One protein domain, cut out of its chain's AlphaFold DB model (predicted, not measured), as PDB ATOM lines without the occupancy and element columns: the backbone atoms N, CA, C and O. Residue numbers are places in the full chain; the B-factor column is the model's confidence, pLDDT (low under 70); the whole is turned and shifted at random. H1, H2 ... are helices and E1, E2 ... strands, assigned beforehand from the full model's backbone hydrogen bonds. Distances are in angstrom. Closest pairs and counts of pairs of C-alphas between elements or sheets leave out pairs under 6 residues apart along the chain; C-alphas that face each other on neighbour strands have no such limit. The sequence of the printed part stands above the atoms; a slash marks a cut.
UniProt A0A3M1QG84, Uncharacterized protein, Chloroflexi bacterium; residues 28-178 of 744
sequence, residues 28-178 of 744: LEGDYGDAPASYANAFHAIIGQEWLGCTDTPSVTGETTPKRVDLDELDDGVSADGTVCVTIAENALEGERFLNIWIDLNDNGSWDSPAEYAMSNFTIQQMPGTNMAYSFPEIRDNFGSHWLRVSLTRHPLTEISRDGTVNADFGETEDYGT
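What this domain is: This is residues 28 to 178 of the 744 residues of an uncharacterized protein of Chloroflexi bacterium (UniProt A0A3M1QG84). Amid little regular structure, two antiparallel sheets, E5 E4 E7 E8 and E2 E3 E6, form a skewed sandwich, partly face to face, with long loops and H1 grazing the larger sheet. The printed part has 151 residues, under half in named elements, mostly strand: E1 to E6, H1, E7, E8. It is compact, radius of gyration of the C-alphas 14.0 A, spanning 39 by 30 by 28 A.

How they stand to each other: E1, residues 44 to 46, pairs with no named strand. E2, 50 to 52, and E3, 83 to 88, form a hairpin (N 51 to O 87, 2.9 A); E6, 130 to 135, is antiparallel to E3 (N 84 to O 134, 2.8 A). E4, 97 to 104, and E5, 117 to 124, form a hairpin (N 101 to O 120, 2.8 A). H1, 137 to 143, only grazes this sheet; its O i to N i+4 pairs are within hydrogen-bond range. E7, 147 to 153, is antiparallel to E4 (N 100 to O 151, 2.9 A) and forms a hairpin with E8, 173 to 177 (N 150 to O 174, 2.8 A).

Where its parts are: E1 begins at C-alpha 44 (15.405, -5.140, 22.330). E4 is 22.7 A long; E8 ends at C-alpha 177 (10.478, -4.730, 38.822).

The domain as a whole: The printed part has no cut. Links E2 to E3, E4 to E5 and E7 to E8 are long. Confidence is under 70 in 46 residues, among them 56 to 77.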
ATOM      1  N   LEU A  28      19.501  -3.778  16.117       53.66
ATOM      2  CA  LEU A  28      19.747  -4.365  17.418       53.66
ATOM      3  C   LEU A  28      20.186  -3.219  18.331       53.66
ATOM      4  O   LEU A  28      21.351  -2.819  18.266       53.66
ATOM      5  N   GLU A  29      19.264  -2.639  19.093       56.16
ATOM      6  CA  GLU A  29      19.609  -1.668  20.135       56.16
ATOM      7  C   GLU A  29      19.561  -2.390  21.475       56.16
ATOM      8  O   GLU A  29      18.598  -3.075  21.795       56.16
ATOM      9  N   GLY A  30      20.674  -2.337  22.206       54.97
ATOM     10  CA  GLY A  30      20.725  -2.889  23.551       54.97
ATOM     11  C   GLY A  30      20.041  -1.913  24.485       54.97
ATOM     12  O   GLY A  30      20.705  -1.007  24.978       54.97
ATOM     13  N   ASP A  31      18.743  -2.091  24.660       57.09
ATOM     14  CA  ASP A  31      17.989  -1.521  25.762       57.09
ATOM     15  C   ASP A  31      17.910  -2.574  26.878       57.09
ATOM     16  O   ASP A  31      17.632  -3.747  26.630       57.09
ATOM     17  N   TYR A  32      18.286  -2.158  28.086       55.09
ATOM     18  CA  TYR A  32      18.449  -3.027  29.250       55.09
ATOM     19  C   TYR A  32      17.155  -3.168  30.059       55.09
ATOM     20  O   TYR A  32      17.168  -3.898  31.057       55.09
ATOM     21  N   GLY A  33      16.075  -2.484  29.659       61.97
ATOM     22  CA  GLY A  33      14.880  -2.329  30.480       61.97
ATOM     23  C   GLY A  33      15.225  -1.803  31.877       61.97
ATOM     24  O   GLY A  33      16.313  -1.277  32.133       61.97
ATOM     25  N   ASP A  34      14.331  -2.020  32.835       67.75
ATOM     26  CA  ASP A  34      14.514  -1.568  34.220       67.75
ATOM     27  C   ASP A  34      15.288  -2.545  35.109       67.75
ATOM     28  O   ASP A  34      15.448  -2.334  36.320       67.75
ATOM     29  N   ALA A  35      15.772  -3.641  34.532       65.44
ATOM     30  CA  ALA A  35      16.466  -4.681  35.268       65.44
ATOM     31  C   ALA A  35      17.756  -4.153  35.933       65.44
ATOM     32  O   ALA A  35      18.541  -3.410  35.331       65.44
ATOM     33  N   PRO A  36      18.088  -4.600  37.159       68.56
ATOM     34  CA  PRO A  36      19.418  -4.412  37.714       68.56
ATOM     35  C   PRO A  36      20.458  -5.053  36.793       68.56
ATOM     36  O   PRO A  36      20.223  -6.123  36.249       68.56
ATOM     37  N   ALA A  37      21.671  -4.499  36.735       68.69
ATOM     38  CA  ALA A  37      22.763  -5.016  35.894       68.69
ATOM     39  C   ALA A  37      23.183  -6.485  36.163       68.69
ATOM     40  O   ALA A  37      24.053  -7.009  35.470       68.69
ATOM     41  N   SER A  38      22.646  -7.131  37.205       72.56
ATOM     42  CA  SER A  38      22.807  -8.570  37.451       72.56
ATOM     43  C   SER A  38      21.915  -9.442  36.567       72.56
ATOM     44  O   SER A  38      22.243 -10.609  36.380       72.56
ATOM     45  N   TYR A  39      20.819  -8.896  36.045       71.31
ATOM     46  CA  TYR A  39      19.977  -9.548  35.054       71.31
ATOM     47  C   TYR A  39      20.714  -9.439  33.730       71.31
ATOM     48  O   TYR A  39      21.132  -8.357  33.312       71.31
ATOM     49  N   ALA A  40      20.983 -10.592  33.125       64.19
ATOM     50  CA  ALA A  40      21.664 -10.635  31.844       64.19
ATOM     51  C   ALA A  40      20.892  -9.804  30.816       64.19
ATOM     52  O   ALA A  40      19.661  -9.815  30.824       64.19
ATOM     53  N   ASN A  41      21.653  -9.089  29.980       63.66
ATOM     54  CA  ASN A  41      21.184  -8.059  29.059       63.66
ATOM     55  C   ASN A  41      19.823  -8.425  28.449       63.66
ATOM     56  O   ASN A  41      19.763  -9.282  27.561       63.66
ATOM     57  N   ALA A  42      18.752  -7.771  28.913       58.03
ATOM     58  CA  ALA A  42      17.544  -7.676  28.113       58.03
ATOM     59  C   ALA A  42      17.960  -7.151  26.736       58.03
ATOM     60  O   ALA A  42      18.929  -6.395  26.593       58.03
ATOM     61  N   PHE A  43      17.323  -7.685  25.707       62.19
ATOM     62  CA  PHE A  43      17.702  -7.374  24.350       62.19
ATOM     63  C   PHE A  43      16.463  -6.951  23.579       62.19
ATOM     64  O   PHE A  43      15.586  -7.769  23.295       62.19
ATOM     65  N   HIS A  44      16.438  -5.679  23.192       58.03
ATOM     66  CA  HIS A  44      15.405  -5.140  22.330       58.03
ATOM     67  C   HIS A  44      15.749  -5.455  20.868       58.03
ATOM     68  O   HIS A  44      16.547  -4.801  20.185       58.03
ATOM     69  N   ALA A  45      15.128  -6.516  20.359       62.12
ATOM     70  CA  ALA A  45      15.158  -6.832  18.945       62.12
ATOM     71  C   ALA A  45      14.019  -6.089  18.244       62.12
ATOM     72  O   ALA A  45      12.868  -6.497  18.331       62.12
ATOM     73  N   ILE A  46      14.315  -5.033  17.481       64.12
ATOM     74  CA  ILE A  46      13.296  -4.390  16.636       64.12
ATOM     75  C   ILE A  46      13.039  -5.273  15.411       64.12
ATOM     76  O   ILE A  46      13.461  -4.977  14.286       64.12
ATOM     77  N   ILE A  47      12.385  -6.411  15.629       67.12
ATOM     78  CA  ILE A  47      12.084  -7.386  14.590       67.12
ATOM     79  C   ILE A  47      10.575  -7.570  14.528       67.12
ATOM     80  O   ILE A  47       9.950  -8.104  15.433       67.12
ATOM     81  N   GLY A  48       9.985  -7.148  13.411       76.44
ATOM     82  CA  GLY A  48       8.583  -7.442  13.108       76.44
ATOM     83  C   GLY A  48       7.581  -6.325  13.388       76.44
ATOM     84  O   GLY A  48       6.436  -6.494  12.982       76.44
ATOM     85  N   GLN A  49       8.012  -5.179  13.939       87.88
ATOM     86  CA  GLN A  49       7.152  -4.013  14.220       87.88
ATOM     87  C   GLN A  49       6.071  -4.300  15.273       87.88
ATOM     88  O   GLN A  49       4.896  -3.963  15.115       87.88
ATOM     89  N   GLU A  50       6.489  -4.999  16.318       89.56
ATOM     90  CA  GLU A  50       5.674  -5.450  17.434       89.56
ATOM     91  C   GLU A  50       6.465  -5.057  18.680       89.56
ATOM     92  O   GLU A  50       7.608  -5.492  18.811       89.56
ATOM     93  N   TRP A  51       5.884  -4.210  19.524       89.88
ATOM     94  CA  TRP A  51       6.546  -3.608  20.678       89.88
ATOM     95  C   TRP A  51       5.726  -3.826  21.938       89.88
ATOM     96  O   TRP A  51       4.491  -3.907  21.894       89.88
ATOM     97  N   LEU A  52       6.422  -3.901  23.054       90.19
ATOM     98  CA  LEU A  52       5.882  -3.610  24.363       90.19
ATOM     99  C   LEU A  52       5.812  -2.069  24.504       90.19
ATOM    100  O   LEU A  52       6.493  -1.315  23.818       90.19
ATOM    101  N   GLY A  53       4.822  -1.580  25.245       88.75
ATOM    102  CA  GLY A  53       4.569  -0.142  25.425       88.75
ATOM    103  C   GLY A  53       3.306   0.344  24.722       88.75
ATOM    104  O   GLY A  53       2.900  -0.162  23.675       88.75
ATOM    105  N   CYS A  54       2.623   1.322  25.326       79.44
ATOM    106  CA  CYS A  54       1.438   1.968  24.755       79.44
ATOM    107  C   CYS A  54       1.862   3.282  24.092       79.44
ATOM    108  O   CYS A  54       1.637   4.358  24.648       79.44
ATOM    109  N   THR A  55       2.477   3.212  22.914       71.12
ATOM    110  CA  THR A  55       2.923   4.415  22.206       71.12
ATOM    111  C   THR A  55       2.012   4.707  21.018       71.12
ATOM    112  O   THR A  55       1.731   3.851  20.179       71.12
ATOM    113  N   ASP A  56       1.531   5.948  20.925       68.12
ATOM    114  CA  ASP A  56       0.805   6.428  19.737       68.12
ATOM    115  C   ASP A  56       1.731   6.497  18.509       68.12
ATOM    116  O   ASP A  56       1.292   6.448  17.359       68.12
ATOM    117  N   THR A  57       3.035   6.592  18.761       63.59
ATOM    118  CA  THR A  57       4.100   6.494  17.772       63.59
ATOM    119  C   THR A  57       5.059   5.401  18.219       63.59
ATOM    120  O   THR A  57       5.837   5.673  19.133       63.59
ATOM    121  N   PRO A  58       5.046   4.205  17.605       57.12
ATOM    122  CA  PRO A  58       6.012   3.167  17.933       57.12
ATOM    123  C   PRO A  58       7.421   3.699  17.687       57.12
ATOM    124  O   PRO A  58       7.855   3.874  16.544       57.12
ATOM    125  N   SER A  59       8.111   4.026  18.770       56.59
ATOM    126  CA  SER A  59       9.497   4.448  18.754       56.59
ATOM    127  C   SER A  59      10.234   3.645  19.792       56.59
ATOM    128  O   SER A  59       9.850   3.655  20.953       56.59
ATOM    129  N   VAL A  60      11.303   2.997  19.355       54.50
ATOM    130  CA  VAL A  60      12.290   2.442  20.267       54.50
ATOM    131  C   VAL A  60      13.210   3.581  20.642       54.50
ATOM    132  O   VAL A  60      13.832   4.206  19.773       54.50
ATOM    133  N   THR A  61      13.221   3.919  21.915       54.81
ATOM    134  CA  THR A  61      14.195   4.829  22.489       54.81
ATOM    135  C   THR A  61      15.404   3.997  22.871       54.81
ATOM    136  O   THR A  61      15.317   3.074  23.661       54.81
ATOM    137  N   GLY A  62      16.562   4.277  22.271       48.56
ATOM    138  CA  GLY A  62      17.811   3.632  22.674       48.56
ATOM    139  C   GLY A  62      18.219   4.102  24.069       48.56
ATOM    140  O   GLY A  62      19.032   5.022  24.203       48.56
ATOM    141  N   GLU A  63      17.636   3.508  25.102       53.34
ATOM    142  CA  GLU A  63      17.970   3.774  26.489       53.34
ATOM    143  C   GLU A  63      19.343   3.168  26.816       53.34
ATOM    144  O   GLU A  63      19.674   2.037  26.469       53.34
ATOM    145  N   THR A  64      20.220   3.955  27.446       50.06
ATOM    146  CA  THR A  64      21.605   3.520  27.739       50.06
ATOM    147  C   THR A  64      21.805   3.065  29.183       50.06
ATOM    148  O   THR A  64      22.909   2.651  29.545       50.06
ATOM    149  N   THR A  65      20.773   3.159  30.025       50.22
ATOM    150  CA  THR A  65      20.843   2.866  31.462       50.22
ATOM    151  C   THR A  65      19.503   2.344  31.971       50.22
ATOM    152  O   THR A  65      18.508   2.964  31.612       50.22
ATOM    153  N   PRO A  66      19.476   1.349  32.880       47.44
ATOM    154  CA  PRO A  66      18.244   0.939  33.545       47.44
ATOM    155  C   PRO A  66      17.608   2.105  34.290       47.44
ATOM    156  O   PRO A  66      18.312   2.842  35.001       47.44
ATOM    157  N   LYS A  67      16.300   2.274  34.144       54.66
ATOM    158  CA  LYS A  67      15.546   3.318  34.824       54.66
ATOM    159  C   LYS A  67      14.521   2.657  35.749       54.66
ATOM    160  O   LYS A  67      14.823   1.659  36.399       54.66
ATOM    161  N   ARG A  68      13.414   3.332  36.018       53.16
ATOM    162  CA  ARG A  68      12.296   2.797  36.792       53.16
ATOM    163  C   ARG A  68      11.080   2.893  35.886       53.16
ATOM    164  O   ARG A  68      10.909   3.974  35.329       53.16
ATOM    165  N   VAL A  69      10.209   1.891  35.999       50.81
ATOM    166  CA  VAL A  69       8.843   1.689  35.460       50.81
ATOM    167  C   VAL A  69       7.883   2.897  35.536       50.81
ATOM    168  O   VAL A  69       6.683   2.804  35.319       50.81
ATOM    169  N   ASP A  70       8.317   4.051  36.034       53.19
ATOM    170  CA  ASP A  70       7.503   5.265  36.081       53.19
ATOM    171  C   ASP A  70       8.270   6.553  35.744       53.19
ATOM    172  O   ASP A  70       7.723   7.653  35.886       53.19
ATOM    173  N   LEU A  71       9.538   6.447  35.328       52.50
ATOM    174  CA  LEU A  71      10.457   7.574  35.136       52.50
ATOM    175  C   LEU A  71      11.339   7.472  33.877       52.50
ATOM    176  O   LEU A  71      12.222   8.323  33.709       52.50
ATOM    177  N   ASP A  72      11.134   6.481  33.018       54.84
ATOM    178  CA  ASP A  72      11.799   6.359  31.722       54.84
ATOM    179  C   ASP A  72      10.968   6.913  30.563       54.84
ATOM    180  O   ASP A  72       9.862   7.438  30.733       54.84
ATOM    181  N   GLU A  73      11.605   6.997  29.398       55.06
ATOM    182  CA  GLU A  73      11.051   7.694  28.250       55.06
ATOM    183  C   GLU A  73      10.432   6.684  27.276       55.06
ATOM    184  O   GLU A  73      10.991   6.455  26.220       55.06
ATOM    185  N   LEU A  74       9.195   6.252  27.560       54.25
ATOM    186  CA  LEU A  74       8.181   5.815  26.575       54.25
ATOM    187  C   LEU A  74       8.128   4.337  26.139       54.25
ATOM    188  O   LEU A  74       7.230   4.033  25.347       54.25
ATOM    189  N   ASP A  75       8.967   3.426  26.621       60.09
ATOM    190  CA  ASP A  75       8.972   2.026  26.154       60.09
ATOM    191  C   ASP A  75       8.657   0.969  27.214       60.09
ATOM    192  O   ASP A  75       8.326  -0.139  26.822       60.09
ATOM    193  N   ASP A  76       8.567   1.323  28.496       65.06
ATOM    194  CA  ASP A  76       8.505   0.392  29.632       65.06
ATOM    195  C   ASP A  76       7.331  -0.591  29.710       65.06
ATOM    196  O   ASP A  76       7.189  -1.233  30.737       65.06
ATOM    197  N   GLY A  77       6.466  -0.695  28.697       69.81
ATOM    198  CA  GLY A  77       5.606  -1.840  28.394       69.81
ATOM    199  C   GLY A  77       4.681  -2.438  29.444       69.81
ATOM    200  O   GLY A  77       3.788  -3.190  29.067       69.81
ATOM    201  N   VAL A  78       4.805  -2.120  30.723       79.12
ATOM    202  CA  VAL A  78       4.296  -2.822  31.889       79.12
ATOM    203  C   VAL A  78       4.155  -1.809  33.004       79.12
ATOM    204  O   VAL A  78       5.106  -1.447  33.676       79.12
ATOM    205  N   SER A  79       2.929  -1.392  33.289       80.62
ATOM    206  CA  SER A  79       2.685  -0.489  34.407       80.62
ATOM    207  C   SER A  79       2.807  -1.192  35.760       80.62
ATOM    208  O   SER A  79       2.586  -2.397  35.902       80.62
ATOM    209  N   ALA A  80       3.027  -0.400  36.815       77.12
ATOM    210  CA  ALA A  80       3.124  -0.860  38.206       77.12
ATOM    211  C   ALA A  80       1.920  -1.687  38.724       77.12
ATOM    212  O   ALA A  80       2.001  -2.340  39.769       77.12
ATOM    213  N   ASP A  81       0.772  -1.656  38.043       80.19
ATOM    214  CA  ASP A  81      -0.385  -2.494  38.368       80.19
ATOM    215  C   ASP A  81      -0.361  -3.888  37.710       80.19
ATOM    216  O   ASP A  81      -1.271  -4.682  37.962       80.19
ATOM    217  N   GLY A  82       0.694  -4.207  36.953       82.25
ATOM    218  CA  GLY A  82       0.862  -5.458  36.215       82.25
ATOM    219  C   GLY A  82       0.156  -5.459  34.860       82.25
ATOM    220  O   GLY A  82      -0.192  -6.531  34.358       82.25
ATOM    221  N   THR A  83      -0.128  -4.285  34.292       89.06
ATOM    222  CA  THR A  83      -0.722  -4.175  32.958       89.06
ATOM    223  C   THR A  83       0.361  -4.029  31.906       89.06
ATOM    224  O   THR A  83       1.067  -3.034  31.896       89.06
ATOM    225  N   VAL A  84       0.448  -5.002  31.002       91.19
ATOM    226  CA  VAL A  84       1.366  -5.001  29.864       91.19
ATOM    227  C   VAL A  84       0.692  -4.341  28.665       91.19
ATOM    228  O   VAL A  84      -0.316  -4.835  28.162       91.19
ATOM    229  N   CYS A  85       1.230  -3.236  28.185       92.31
ATOM    230  CA  CYS A  85       0.858  -2.626  26.924       92.31
ATOM    231  C   CYS A  85       1.602  -3.271  25.758       92.31
ATOM    232  O   CYS A  85       2.803  -3.493  25.825       92.31
ATOM    233  N   VAL A  86       0.890  -3.516  24.664       93.25
ATOM    234  CA  VAL A  86       1.461  -4.015  23.413       93.25
ATOM    235  C   VAL A  86       1.016  -3.113  22.275       93.25
ATOM    236  O   VAL A  86      -0.184  -2.863  22.108       93.25
ATOM    237  N   THR A  87       1.966  -2.691  21.453       92.88
ATOM    238  CA  THR A  87       1.745  -1.916  20.231       92.88
ATOM    239  C   THR A  87       2.145  -2.753  19.024       92.88
ATOM    240  O   THR A  87       3.255  -3.270  18.937       92.88
ATOM    241  N   ILE A  88       1.239  -2.895  18.059       92.38
ATOM    242  CA  ILE A  88       1.496  -3.623  16.813       92.38
ATOM    243  C   ILE A  88       1.361  -2.639  15.658       92.38
ATOM    244  O   ILE A  88       0.271  -2.104  15.444       92.38
ATOM    245  N   ALA A  89       2.420  -2.424  14.871       90.62
ATOM    246  CA  ALA A  89       2.335  -1.518  13.724       90.62
ATOM    247  C   ALA A  89       1.298  -1.982  12.699       90.62
ATOM    248  O   ALA A  89       1.048  -3.175  12.532       90.62
ATOM    249  N   GLU A  90       0.759  -1.036  11.931       92.31
ATOM    250  CA  GLU A  90      -0.179  -1.305  10.832       92.31
ATOM    251  C   GLU A  90       0.397  -2.258   9.771       92.31
ATOM    252  O   GLU A  90      -0.330  -3.037   9.162       92.31
ATOM    253  N   ASN A  91       1.715  -2.232   9.564       90.25
ATOM    254  CA  ASN A  91       2.424  -3.089   8.616       90.25
ATOM    255  C   ASN A  91       3.047  -4.349   9.234       90.25
ATOM    256  O   ASN A  91       3.678  -5.116   8.497       90.25
ATOM    257  N   ALA A  92       2.838  -4.601  10.530       90.19
ATOM    258  CA  ALA A  92       3.217  -5.869  11.136       90.19
ATOM    259  C   ALA A  92       2.449  -7.018  10.467       90.19
ATOM    260  O   ALA A  92       1.281  -6.888  10.090       90.19
ATOM    261  N   LEU A  93       3.092  -8.176  10.318       90.81
ATOM    262  CA  LEU A  93       2.424  -9.341   9.740       90.81
ATOM    263  C   LEU A  93       1.309  -9.814  10.677       90.81
ATOM    264  O   LEU A  93       1.559 -10.010  11.867       90.81
ATOM    265  N   GLU A  94       0.122 -10.066  10.124       91.38
ATOM    266  CA  GLU A  94      -0.968 -10.743  10.831       91.38
ATOM    267  C   GLU A  94      -0.497 -12.102  11.371       91.38
ATOM    268  O   GLU A  94       0.291 -12.807  10.731       91.38
ATOM    269  N   GLY A  95      -0.976 -12.473  12.554       90.81
ATOM    270  CA  GLY A  95      -0.614 -13.732  13.183       90.81
ATOM    271  C   GLY A  95      -0.963 -13.769  14.659       90.81
ATOM    272  O   GLY A  95      -1.281 -12.751  15.273       90.81
ATOM    273  N   GLU A  96      -0.898 -14.978  15.201       94.31
ATOM    274  CA  GLU A  96      -0.960 -15.210  16.635       94.31
ATOM    275  C   GLU A  96       0.295 -14.650  17.310       94.31
ATOM    276  O   GLU A  96       1.395 -14.700  16.748       94.31
ATOM    277  N   ARG A  97       0.111 -14.100  18.507       94.06
ATOM    278  CA  ARG A  97       1.182 -13.536  19.324       94.06
ATOM    279  C   ARG A  97       1.081 -14.079  20.734       94.06
ATOM    280  O   ARG A  97      -0.006 -14.423  21.197       94.06
ATOM    281  N   PHE A  98       2.216 -14.122  21.408       95.31
ATOM    282  CA  PHE A  98       2.340 -14.613  22.766       95.31
ATOM    283  C   PHE A  98       3.063 -13.571  23.606       95.31
ATOM    284  O   PHE A  98       4.160 -13.149  23.242       95.31
ATOM    285  N   LEU A  99       2.451 -13.187  24.723       94.81
ATOM    286  CA  LEU A  99       3.146 -12.567  25.844       94.81
ATOM    287  C   LEU A  99       3.663 -13.690  26.733       94.81
ATOM    288  O   LEU A  99       2.884 -14.367  27.403       94.81
ATOM    289  N   ASN A 100       4.967 -13.919  26.703       93.88
ATOM    290  CA  ASN A 100       5.623 -14.880  27.577       93.88
ATOM    291  C   ASN A 100       6.148 -14.107  28.778       93.88
ATOM    292  O   ASN A 100       6.914 -13.164  28.607       93.88
ATOM    293  N   ILE A 101       5.695 -14.469  29.971       92.50
ATOM    294  CA  ILE A 101       6.066 -13.792  31.208       92.50
ATOM    295  C   ILE A 101       6.830 -14.776  32.080       92.50
ATOM    296  O   ILE A 101       6.294 -15.831  32.431       92.50
ATOM    297  N   TRP A 102       8.056 -14.413  32.453       91.00
ATOM    298  CA  TRP A 102       8.848 -15.130  33.446       91.00
ATOM    299  C   TRP A 102       8.973 -14.320  34.713       91.00
ATOM    300  O   TRP A 102       9.058 -13.102  34.665       91.00
ATOM    301  N   ILE A 103       9.013 -15.007  35.845       91.88
ATOM    302  CA  ILE A 103       9.136 -14.400  37.166       91.88
ATOM    303  C   ILE A 103      10.366 -15.001  37.823       91.88
ATOM    304  O   ILE A 103      10.397 -16.219  37.999       91.88
ATOM    305  N   ASP A 104      11.347 -14.174  38.177       91.38
ATOM    306  CA  ASP A 104      12.508 -14.592  38.961       91.38
ATOM    307  C   ASP A 104      12.091 -14.691  40.434       91.38
ATOM    308  O   ASP A 104      11.902 -13.694  41.126       91.38
ATOM    309  N   LEU A 105      11.919 -15.917  40.927       92.12
ATOM    310  CA  LEU A 105      11.395 -16.187  42.267       92.12
ATOM    311  C   LEU A 105      12.416 -15.914  43.381       92.12
ATOM    312  O   LEU A 105      12.053 -15.968  44.562       92.12
ATOM    313  N   ASN A 106      13.691 -15.694  43.051       91.00
ATOM    314  CA  ASN A 106      14.741 -15.425  44.035       91.00
ATOM    315  C   ASN A 106      15.445 -14.068  43.836       91.00
ATOM    316  O   ASN A 106      16.320 -13.725  44.641       91.00
ATOM    317  N   ASP A 107      15.024 -13.309  42.823       89.94
ATOM    318  CA  ASP A 107      15.465 -11.961  42.475       89.94
ATOM    319  C   ASP A 107      16.980 -11.831  42.226       89.94
ATOM    320  O   ASP A 107      17.569 -10.771  42.476       89.94
ATOM    321  N   ASN A 108      17.646 -12.900  41.781       87.25
ATOM    322  CA  ASN A 108      19.098 -12.920  41.602       87.25
ATOM    323  C   ASN A 108      19.561 -12.590  40.168       87.25
ATOM    324  O   ASN A 108      20.767 -12.402  39.970       87.25
ATOM    325  N   GLY A 109      18.645 -12.488  39.201       83.19
ATOM    326  CA  GLY A 109      18.935 -12.220  37.790       83.19
ATOM    327  C   GLY A 109      19.437 -13.419  36.988       83.19
ATOM    328  O   GLY A 109      19.967 -13.240  35.891       83.19
ATOM    329  N   SER A 110      19.303 -14.633  37.520       84.19
ATOM    330  CA  SER A 110      19.721 -15.891  36.901       84.19
ATOM    331  C   SER A 110      18.529 -16.823  36.720       84.19
ATOM    332  O   SER A 110      17.753 -17.073  37.636       84.19
ATOM    333  N   TRP A 111      18.435 -17.399  35.522       85.62
ATOM    334  CA  TRP A 111      17.345 -18.288  35.118       85.62
ATOM    335  C   TRP A 111      17.826 -19.744  34.985       85.62
ATOM    336  O   TRP A 111      17.224 -20.571  34.301       85.62
ATOM    337  N   ASP A 112      18.940 -20.073  35.645       84.56
ATOM    338  CA  ASP A 112      19.697 -21.320  35.474       84.56
ATOM    339  C   ASP A 112      18.967 -22.572  35.972       84.56
ATOM    340  O   ASP A 112      19.345 -23.700  35.643       84.56
ATOM    341  N   SER A 113      17.962 -22.384  36.823       86.69
ATOM    342  CA  SER A 113      17.279 -23.453  37.535       86.69
ATOM    343  C   SER A 113      15.773 -23.366  37.297       86.69
ATOM    344  O   SER A 113      15.162 -22.364  37.663       86.69
ATOM    345  N   PRO A 114      15.122 -24.436  36.803       84.19
ATOM    346  CA  PRO A 114      13.663 -24.485  36.665       84.19
ATOM    347  C   PRO A 114      12.891 -24.294  37.980       84.19
ATOM    348  O   PRO A 114      11.685 -24.092  37.961       84.19
ATOM    349  N   ALA A 115      13.560 -24.411  39.134       87.62
ATOM    350  CA  ALA A 115      12.957 -24.147  40.439       87.62
ATOM    351  C   ALA A 115      13.000 -22.661  40.842       87.62
ATOM    352  O   ALA A 115      12.411 -22.298  41.859       87.62
ATOM    353  N   GLU A 116      13.730 -21.831  40.095       88.19
ATOM    354  CA  GLU A 116      13.971 -20.418  40.402       88.19
ATOM    355  C   GLU A 116      13.102 -19.480  39.569       88.19
ATOM    356  O   GLU A 116      13.025 -18.305  39.897       88.19
ATOM    357  N   TYR A 117      12.380 -19.993  38.570       89.88
ATOM    358  CA  TYR A 117      11.455 -19.184  37.794       89.88
ATOM    359  C   TYR A 117      10.087 -19.830  37.601       89.88
ATOM    360  O   TYR A 117       9.933 -21.051  37.598       89.88
ATOM    361  N   ALA A 118       9.081 -18.983  37.411       89.12
ATOM    362  CA  ALA A 118       7.786 -19.373  36.867       89.12
ATOM    363  C   ALA A 118       7.642 -18.785  35.463       89.12
ATOM    364  O   ALA A 118       8.087 -17.666  35.238       89.12
ATOM    365  N   MET A 119       7.030 -19.524  34.535       89.94
ATOM    366  CA  MET A 119       6.770 -19.075  33.163       89.94
ATOM    367  C   MET A 119       5.284 -19.225  32.843       89.94
ATOM    368  O   MET A 119       4.679 -20.246  33.179       89.94
ATOM    369  N   SER A 120       4.712 -18.234  32.166       92.44
ATOM    370  CA  SER A 120       3.363 -18.299  31.611       92.44
ATOM    371  C   SER A 120       3.334 -17.710  30.208       92.44
ATOM    372  O   SER A 120       3.850 -16.618  29.986       92.44
ATOM    373  N   ASN A 121       2.693 -18.415  29.278       94.25
ATOM    374  CA  ASN A 121       2.544 -17.982  27.892       94.25
ATOM    375  C   ASN A 121       1.087 -17.586  27.657       94.25
ATOM    376  O   ASN A 121       0.191 -18.424  27.750       94.25
ATOM    377  N   PHE A 122       0.848 -16.319  27.341       94.69
ATOM    378  CA  PHE A 122      -0.482 -15.783  27.088       94.69
ATOM    379  C   PHE A 122      -0.651 -15.499  25.606       94.69
ATOM    380  O   PHE A 122      -0.000 -14.610  25.059       94.69
ATOM    381  N   THR A 123      -1.549 -16.227  24.950       95.31
ATOM    382  CA  THR A 123      -1.948 -15.899  23.583       95.31
ATOM    383  C   THR A 123      -2.696 -14.570  23.570       95.31
ATOM    384  O   THR A 123      -3.730 -14.429  24.224       95.31
ATOM    385  N   ILE A 124      -2.217 -13.618  22.773       94.69
ATOM    386  CA  ILE A 124      -2.893 -12.346  22.540       94.69
ATOM    387  C   ILE A 124      -3.414 -12.268  21.102       94.69
ATOM    388  O   ILE A 124      -2.734 -12.623  20.139       94.69
ATOM    389  N   GLN A 125      -4.657 -11.810  20.956       90.31
ATOM    390  CA  GLN A 125      -5.342 -11.671  19.669       90.31
ATOM    391  C   GLN A 125      -5.417 -10.188  19.308       90.31
ATOM    392  O   GLN A 125      -6.462  -9.549  19.421       90.31
ATOM    393  N   GLN A 126      -4.276  -9.637  18.906       92.38
ATOM    394  CA  GLN A 126      -4.157  -8.236  18.512       92.38
ATOM    395  C   GLN A 126      -4.116  -8.117  16.986       92.38
ATOM    396  O   GLN A 126      -3.585  -8.993  16.306       92.38
ATOM    397  N   MET A 127      -4.661  -7.051  16.409       92.69
ATOM    398  CA  MET A 127      -4.551  -6.801  14.965       92.69
ATOM    399  C   MET A 127      -3.401  -5.825  14.683       92.69
ATOM    400  O   MET A 127      -3.105  -4.986  15.536       92.69
ATOM    401  N   PRO A 128      -2.735  -5.902  13.516       94.06
ATOM    402  CA  PRO A 128      -1.859  -4.825  13.060       94.06
ATOM    403  C   PRO A 128      -2.537  -3.451  13.149       94.06
ATOM    404  O   PRO A 128      -3.719  -3.322  12.836       94.06
ATOM    405  N   GLY A 129      -1.795  -2.437  13.595       91.81
ATOM    406  CA  GLY A 129      -2.264  -1.056  13.752       91.81
ATOM    407  C   GLY A 129      -3.061  -0.800  15.030       91.81
ATOM    408  O   GLY A 129      -3.847   0.144  15.072       91.81
ATOM    409  N   THR A 130      -2.916  -1.645  16.054       93.19
ATOM    410  CA  THR A 130      -3.647  -1.495  17.319       93.19
ATOM    411  C   THR A 130      -2.706  -1.459  18.513       93.19
ATOM    412  O   THR A 130      -1.671  -2.129  18.506       93.19
ATOM    413  N   ASN A 131      -3.132  -0.739  19.552       92.69
ATOM    414  CA  ASN A 131      -2.505  -0.689  20.870       92.69
ATOM    415  C   ASN A 131      -3.477  -1.320  21.871       92.69
ATOM    416  O   ASN A 131      -4.647  -0.928  21.923       92.69
ATOM    417  N   MET A 132      -3.027  -2.314  22.632       93.75
ATOM    418  CA  MET A 132      -3.868  -3.034  23.585       93.75
ATOM    419  C   MET A 132      -3.116  -3.270  24.888       93.75
ATOM    420  O   MET A 132      -1.939  -3.615  24.885       93.75
ATOM    421  N   ALA A 133      -3.822  -3.089  25.999       93.06
ATOM    422  CA  ALA A 133      -3.311  -3.309  27.339       93.06
ATOM    423  C   ALA A 133      -3.862  -4.629  27.901       93.06
ATOM    424  O   ALA A 133      -5.075  -4.855  27.898       93.06
ATOM    425  N   TYR A 134      -2.976  -5.485  28.398       93.19
ATOM    426  CA  TYR A 134      -3.266  -6.794  28.977       93.19
ATOM    427  C   TYR A 134      -2.945  -6.757  30.466       93.19
ATOM    428  O   TYR A 134      -1.796  -6.607  30.861       93.19
ATOM    429  N   SER A 135      -3.966  -6.865  31.311       91.00
ATOM    430  CA  SER A 135      -3.781  -6.796  32.761       91.00
ATOM    431  C   SER A 135      -3.584  -8.187  33.354       91.00
ATOM    432  O   SER A 135      -4.443  -9.054  33.181       91.00
ATOM    433  N   PHE A 136      -2.493  -8.378  34.098       86.19
ATOM    434  CA  PHE A 136      -2.177  -9.625  34.798       86.19
ATOM    435  C   PHE A 136      -2.107  -9.410  36.319       86.19
ATOM    436  O   PHE A 136      -1.068  -9.647  36.942       86.19
ATOM    437  N   PRO A 137      -3.209  -8.990  36.973       81.31
ATOM    438  CA  PRO A 137      -3.200  -8.678  38.405       81.31
ATOM    439  C   PRO A 137      -2.822  -9.892  39.266       81.31
ATOM    440  O   PRO A 137      -2.251  -9.753  40.346       81.31
ATOM    441  N   GLU A 138      -3.103 -11.092  38.762       83.75
ATOM    442  CA  GLU A 138      -2.799 -12.368  39.402       83.75
ATOM    443  C   GLU A 138      -1.296 -12.620  39.531       83.75
ATOM    444  O   GLU A 138      -0.885 -13.282  40.480       83.75
ATOM    445  N   ILE A 139      -0.465 -12.084  38.630       79.50
ATOM    446  CA  ILE A 139       0.994 -12.231  38.718       79.50
ATOM    447  C   ILE A 139       1.493 -11.527  39.978       79.50
ATOM    448  O   ILE A 139       2.128 -12.141  40.834       79.50
ATOM    449  N   ARG A 140       1.095 -10.269  40.165       78.94
ATOM    450  CA  ARG A 140       1.422  -9.515  41.377       78.94
ATOM    451  C   ARG A 140       0.827 -10.165  42.627       78.94
ATOM    452  O   ARG A 140       1.505 -10.280  43.645       78.94
ATOM    453  N   ASP A 141      -0.437 -10.579  42.572       84.44
ATOM    454  CA  ASP A 141      -1.141 -11.095  43.749       84.44
ATOM    455  C   ASP A 141      -0.622 -12.482  44.191       84.44
ATOM    456  O   ASP A 141      -0.635 -12.782  45.388       84.44
ATOM    457  N   ASN A 142      -0.141 -13.314  43.258       85.69
ATOM    458  CA  ASN A 142       0.360 -14.661  43.553       85.69
ATOM    459  C   ASN A 142       1.860 -14.705  43.855       85.69
ATOM    460  O   ASN A 142       2.279 -15.511  44.688       85.69
ATOM    461  N   PHE A 143       2.659 -13.868  43.190       84.62
ATOM    462  CA  PHE A 143       4.116 -13.926  43.286       84.62
ATOM    463  C   PHE A 143       4.692 -12.800  44.155       84.62
ATOM    464  O   PHE A 143       5.735 -12.980  44.765       84.62
ATOM    465  N   GLY A 144       3.977 -11.695  44.368       86.44
ATOM    466  CA  GLY A 144       4.473 -10.580  45.175       86.44
ATOM    467  C   GLY A 144       5.450  -9.698  44.397       86.44
ATOM    468  O   GLY A 144       5.276  -9.498  43.199       86.44
ATOM    469  N   SER A 145       6.429  -9.117  45.097       86.31
ATOM    470  CA  SER A 145       7.418  -8.213  44.502       86.31
ATOM    471  C   SER A 145       8.626  -8.996  44.002       86.31
ATOM    472  O   SER A 145       9.569  -9.192  44.764       86.31
ATOM    473  N   HIS A 146       8.555  -9.438  42.752       88.69
ATOM    474  CA  HIS A 146       9.648 -10.081  42.028       88.69
ATOM    475  C   HIS A 146      10.000  -9.325  40.750       88.69
ATOM    476  O   HIS A 146       9.193  -8.530  40.245       88.69
ATOM    477  N   TRP A 147      11.190  -9.584  40.221       88.06
ATOM    478  CA  TRP A 147      11.510  -9.210  38.849       88.06
ATOM    479  C   TRP A 147      10.804 -10.141  37.873       88.06
ATOM    480  O   TRP A 147      10.718 -11.353  38.086       88.06
ATOM    481  N   LEU A 148      10.277  -9.564  36.802       90.00
ATOM    482  CA  LEU A 148       9.676 -10.312  35.716       90.00
ATOM    483  C   LEU A 148      10.306  -9.921  34.387       90.00
ATOM    484  O   LEU A 148      10.670  -8.770  34.191       90.00
ATOM    485  N   ARG A 149      10.404 -10.889  33.484       89.88
ATOM    486  CA  ARG A 149      10.755 -10.685  32.079       89.88
ATOM    487  C   ARG A 149       9.490 -10.866  31.258       89.88
ATOM    488  O   ARG A 149       8.759 -11.833  31.489       89.88
ATOM    489  N   VAL A 150       9.210  -9.973  30.320       91.56
ATOM    490  CA  VAL A 150       8.119 -10.124  29.353       91.56
ATOM    491  C   VAL A 150       8.717 -10.165  27.962       91.56
ATOM    492  O   VAL A 150       9.440  -9.259  27.576       91.56
ATOM    493  N   SER A 151       8.387 -11.202  27.197       91.38
ATOM    494  CA  SER A 151       8.725 -11.284  25.778       91.38
ATOM    495  C   SER A 151       7.474 -11.396  24.932       91.38
ATOM    496  O   SER A 151       6.711 -12.364  25.048       91.38
ATOM    497  N   LEU A 152       7.313 -10.454  24.014       92.56
ATOM    498  CA  LEU A 152       6.357 -10.544  22.927       92.56
ATOM    499  C   LEU A 152       6.954 -11.393  21.806       92.56
ATOM    500  O   LEU A 152       8.019 -11.089  21.289       92.56
ATOM    501  N   THR A 153       6.272 -12.465  21.414       93.00
ATOM    502  CA  THR A 153       6.757 -13.393  20.377       93.00
ATOM    503  C   THR A 153       5.611 -13.919  19.513       93.00
ATOM    504  O   THR A 153       4.439 -13.650  19.776       93.00
ATOM    505  N   ARG A 154       5.928 -14.721  18.491       91.88
ATOM    506  CA  ARG A 154       4.939 -15.395  17.622       91.88
ATOM    507  C   ARG A 154       4.719 -16.869  17.939       91.88
ATOM    508  O   ARG A 154       3.874 -17.513  17.320       91.88
ATOM    509  N   HIS A 155       5.471 -17.403  18.891       91.88
ATOM    510  CA  HIS A 155       5.391 -18.792  19.318       91.88
ATOM    511  C   HIS A 155       5.518 -18.845  20.838       91.88
ATOM    512  O   HIS A 155       6.304 -18.079  21.389       91.88
ATOM    513  N   PRO A 156       4.790 -19.742  21.521       92.94
ATOM    514  CA  PRO A 156       4.956 -19.893  22.954       92.94
ATOM    515  C   PRO A 156       6.386 -20.346  23.236       92.94
ATOM    516  O   PRO A 156       6.905 -21.254  22.575       92.94
ATOM    517  N   LEU A 157       7.020 -19.733  24.224       88.25
ATOM    518  CA  LEU A 157       8.361 -20.128  24.609       88.25
ATOM    519  C   LEU A 157       8.289 -21.378  25.474       88.25
ATOM    520  O   LEU A 157       7.489 -21.490  26.402       88.25
ATOM    521  N   THR A 158       9.089 -22.365  25.094       84.50
ATOM    522  CA  THR A 158       9.151 -23.672  25.758       84.50
ATOM    523  C   THR A 158      10.428 -23.824  26.570       84.50
ATOM    524  O   THR A 158      10.438 -24.552  27.558       84.50
ATOM    525  N   GLU A 159      11.476 -23.095  26.191       77.62
ATOM    526  CA  GLU A 159      12.779 -23.085  26.837       77.62
ATOM    527  C   GLU A 159      13.350 -21.665  26.776       77.62
ATOM    528  O   GLU A 159      13.144 -20.941  25.799       77.62
ATOM    529  N   ILE A 160      14.077 -21.279  27.818       69.44
ATOM    530  CA  ILE A 160      14.910 -20.076  27.836       69.44
ATOM    531  C   ILE A 160      16.363 -20.498  27.958       69.44
ATOM    532  O   ILE A 160      16.683 -21.509  28.592       69.44
ATOM    533  N   SER A 161      17.257 -19.724  27.349       72.06
ATOM    534  CA  SER A 161      18.668 -19.884  27.649       72.06
ATOM    535  C   SER A 161      18.919 -19.544  29.117       72.06
ATOM    536  O   SER A 161      18.150 -18.862  29.794       72.06
ATOM    537  N   ARG A 162      20.034 -20.056  29.620       69.88
ATOM    538  CA  ARG A 162      20.461 -19.939  31.012       69.88
ATOM    539  C   ARG A 162      20.559 -18.482  31.505       69.88
ATOM    540  O   ARG A 162      20.226 -18.174  32.640       69.88
ATOM    541  N   ASP A 163      20.963 -17.580  30.622       69.81
ATOM    542  CA  ASP A 163      21.039 -16.134  30.849       69.81
ATOM    543  C   ASP A 163      19.696 -15.414  30.604       69.81
ATOM    544  O   ASP A 163      19.641 -14.196  30.501       69.81
ATOM    545  N   GLY A 164      18.595 -16.152  30.471       69.00
ATOM    546  CA  GLY A 164      17.281 -15.604  30.152       69.00
ATOM    547  C   GLY A 164      17.184 -15.015  28.743       69.00
ATOM    548  O   GLY A 164      16.137 -14.463  28.411       69.00
ATOM    549  N   THR A 165      18.235 -15.080  27.921       74.38
ATOM    550  CA  THR A 165      18.211 -14.566  26.550       74.38
ATOM    551  C   THR A 165      17.151 -15.309  25.744       74.38
ATOM    552  O   THR A 165      17.270 -16.481  25.382       74.38
ATOM    553  N   VAL A 166      16.077 -14.604  25.430       72.19
ATOM    554  CA  VAL A 166      15.035 -15.132  24.568       72.19
ATOM    555  C   VAL A 166      15.474 -14.866  23.138       72.19
ATOM    556  O   VAL A 166      15.501 -13.723  22.690       72.19
ATOM    557  N   ASN A 167      15.827 -15.921  22.402       68.88
ATOM    558  CA  ASN A 167      16.036 -15.806  20.962       68.88
ATOM    559  C   ASN A 167      14.671 -15.757  20.264       68.88
ATOM    560  O   ASN A 167      14.236 -16.725  19.638       68.88
ATOM    561  N   ALA A 168      13.952 -14.657  20.461       68.44
ATOM    562  CA  ALA A 168      12.722 -14.409  19.746       68.44
ATOM    563  C   ALA A 168      13.082 -13.938  18.337       68.44
ATOM    564  O   ALA A 168      13.662 -12.871  18.150       68.44
ATOM    565  N   ASP A 169      12.694 -14.717  17.327       73.06
ATOM    566  CA  ASP A 169      12.813 -14.293  15.928       73.06
ATOM    567  C   ASP A 169      11.969 -13.031  15.628       73.06
ATOM    568  O   ASP A 169      12.114 -12.442  14.558       73.06
ATOM    569  N   PHE A 170      11.065 -12.636  16.539       78.44
ATOM    570  CA  PHE A 170      10.118 -11.525  16.413       78.44
ATOM    571  C   PHE A 170       9.718 -10.960  17.778       78.44
ATOM    572  O   PHE A 170       9.539 -11.735  18.714       78.44
ATOM    573  N   GLY A 171       9.448  -9.654  17.816       83.75
ATOM    574  CA  GLY A 171       8.945  -8.926  18.979       83.75
ATOM    575  C   GLY A 171      10.039  -8.461  19.938       83.75
ATOM    576  O   GLY A 171      11.226  -8.519  19.629       83.75
ATOM    577  N   GLU A 172       9.605  -7.964  21.088       85.81
ATOM    578  CA  GLU A 172      10.428  -7.276  22.080       85.81
ATOM    579  C   GLU A 172      10.533  -8.086  23.377       85.81
ATOM    580  O   GLU A 172       9.650  -8.890  23.688       85.81
ATOM    581  N   THR A 173      11.634  -7.914  24.112       86.88
ATOM    582  CA  THR A 173      11.835  -8.502  25.439       86.88
ATOM    583  C   THR A 173      12.311  -7.442  26.411       86.88
ATOM    584  O   THR A 173      13.369  -6.859  26.195       86.88
ATOM    585  N   GLU A 174      11.582  -7.289  27.507       84.56
ATOM    586  CA  GLU A 174      11.875  -6.322  28.558       84.56
ATOM    587  C   GLU A 174      11.824  -6.959  29.948       84.56
ATOM    588  O   GLU A 174      11.177  -7.988  30.169       84.56
ATOM    589  N   ASP A 175      12.523  -6.328  30.886       84.88
ATOM    590  CA  ASP A 175      12.602  -6.717  32.288       84.88
ATOM    591  C   ASP A 175      12.006  -5.633  33.182       84.88
ATOM    592  O   ASP A 175      12.330  -4.456  33.043       84.88
ATOM    593  N   TYR A 176      11.225  -6.049  34.178       82.12
ATOM    594  CA  TYR A 176      10.479  -5.157  35.055       82.12
ATOM    595  C   TYR A 176      10.579  -5.560  36.515       82.12
ATOM    596  O   TYR A 176      10.495  -6.737  36.873       82.12
ATOM    597  N   GLY A 177      10.666  -4.560  37.386       79.94
ATOM    598  CA  GLY A 177      10.478  -4.730  38.822       79.94
ATOM    599  C   GLY A 177       9.024  -4.441  39.180       79.94
ATOM    600  O   GLY A 177       8.529  -3.354  38.912       79.94
ATOM    601  N   THR A 178       8.320  -5.374  39.825       71.06
ATOM    602  CA  THR A 178       6.871  -5.261  40.152       71.06
ATOM    603  C   THR A 178       6.526  -4.272  41.277       71.06
ATOM    604  O   THR A 178       5.671  -4.513  42.137       71.06
TER     605      THR A 178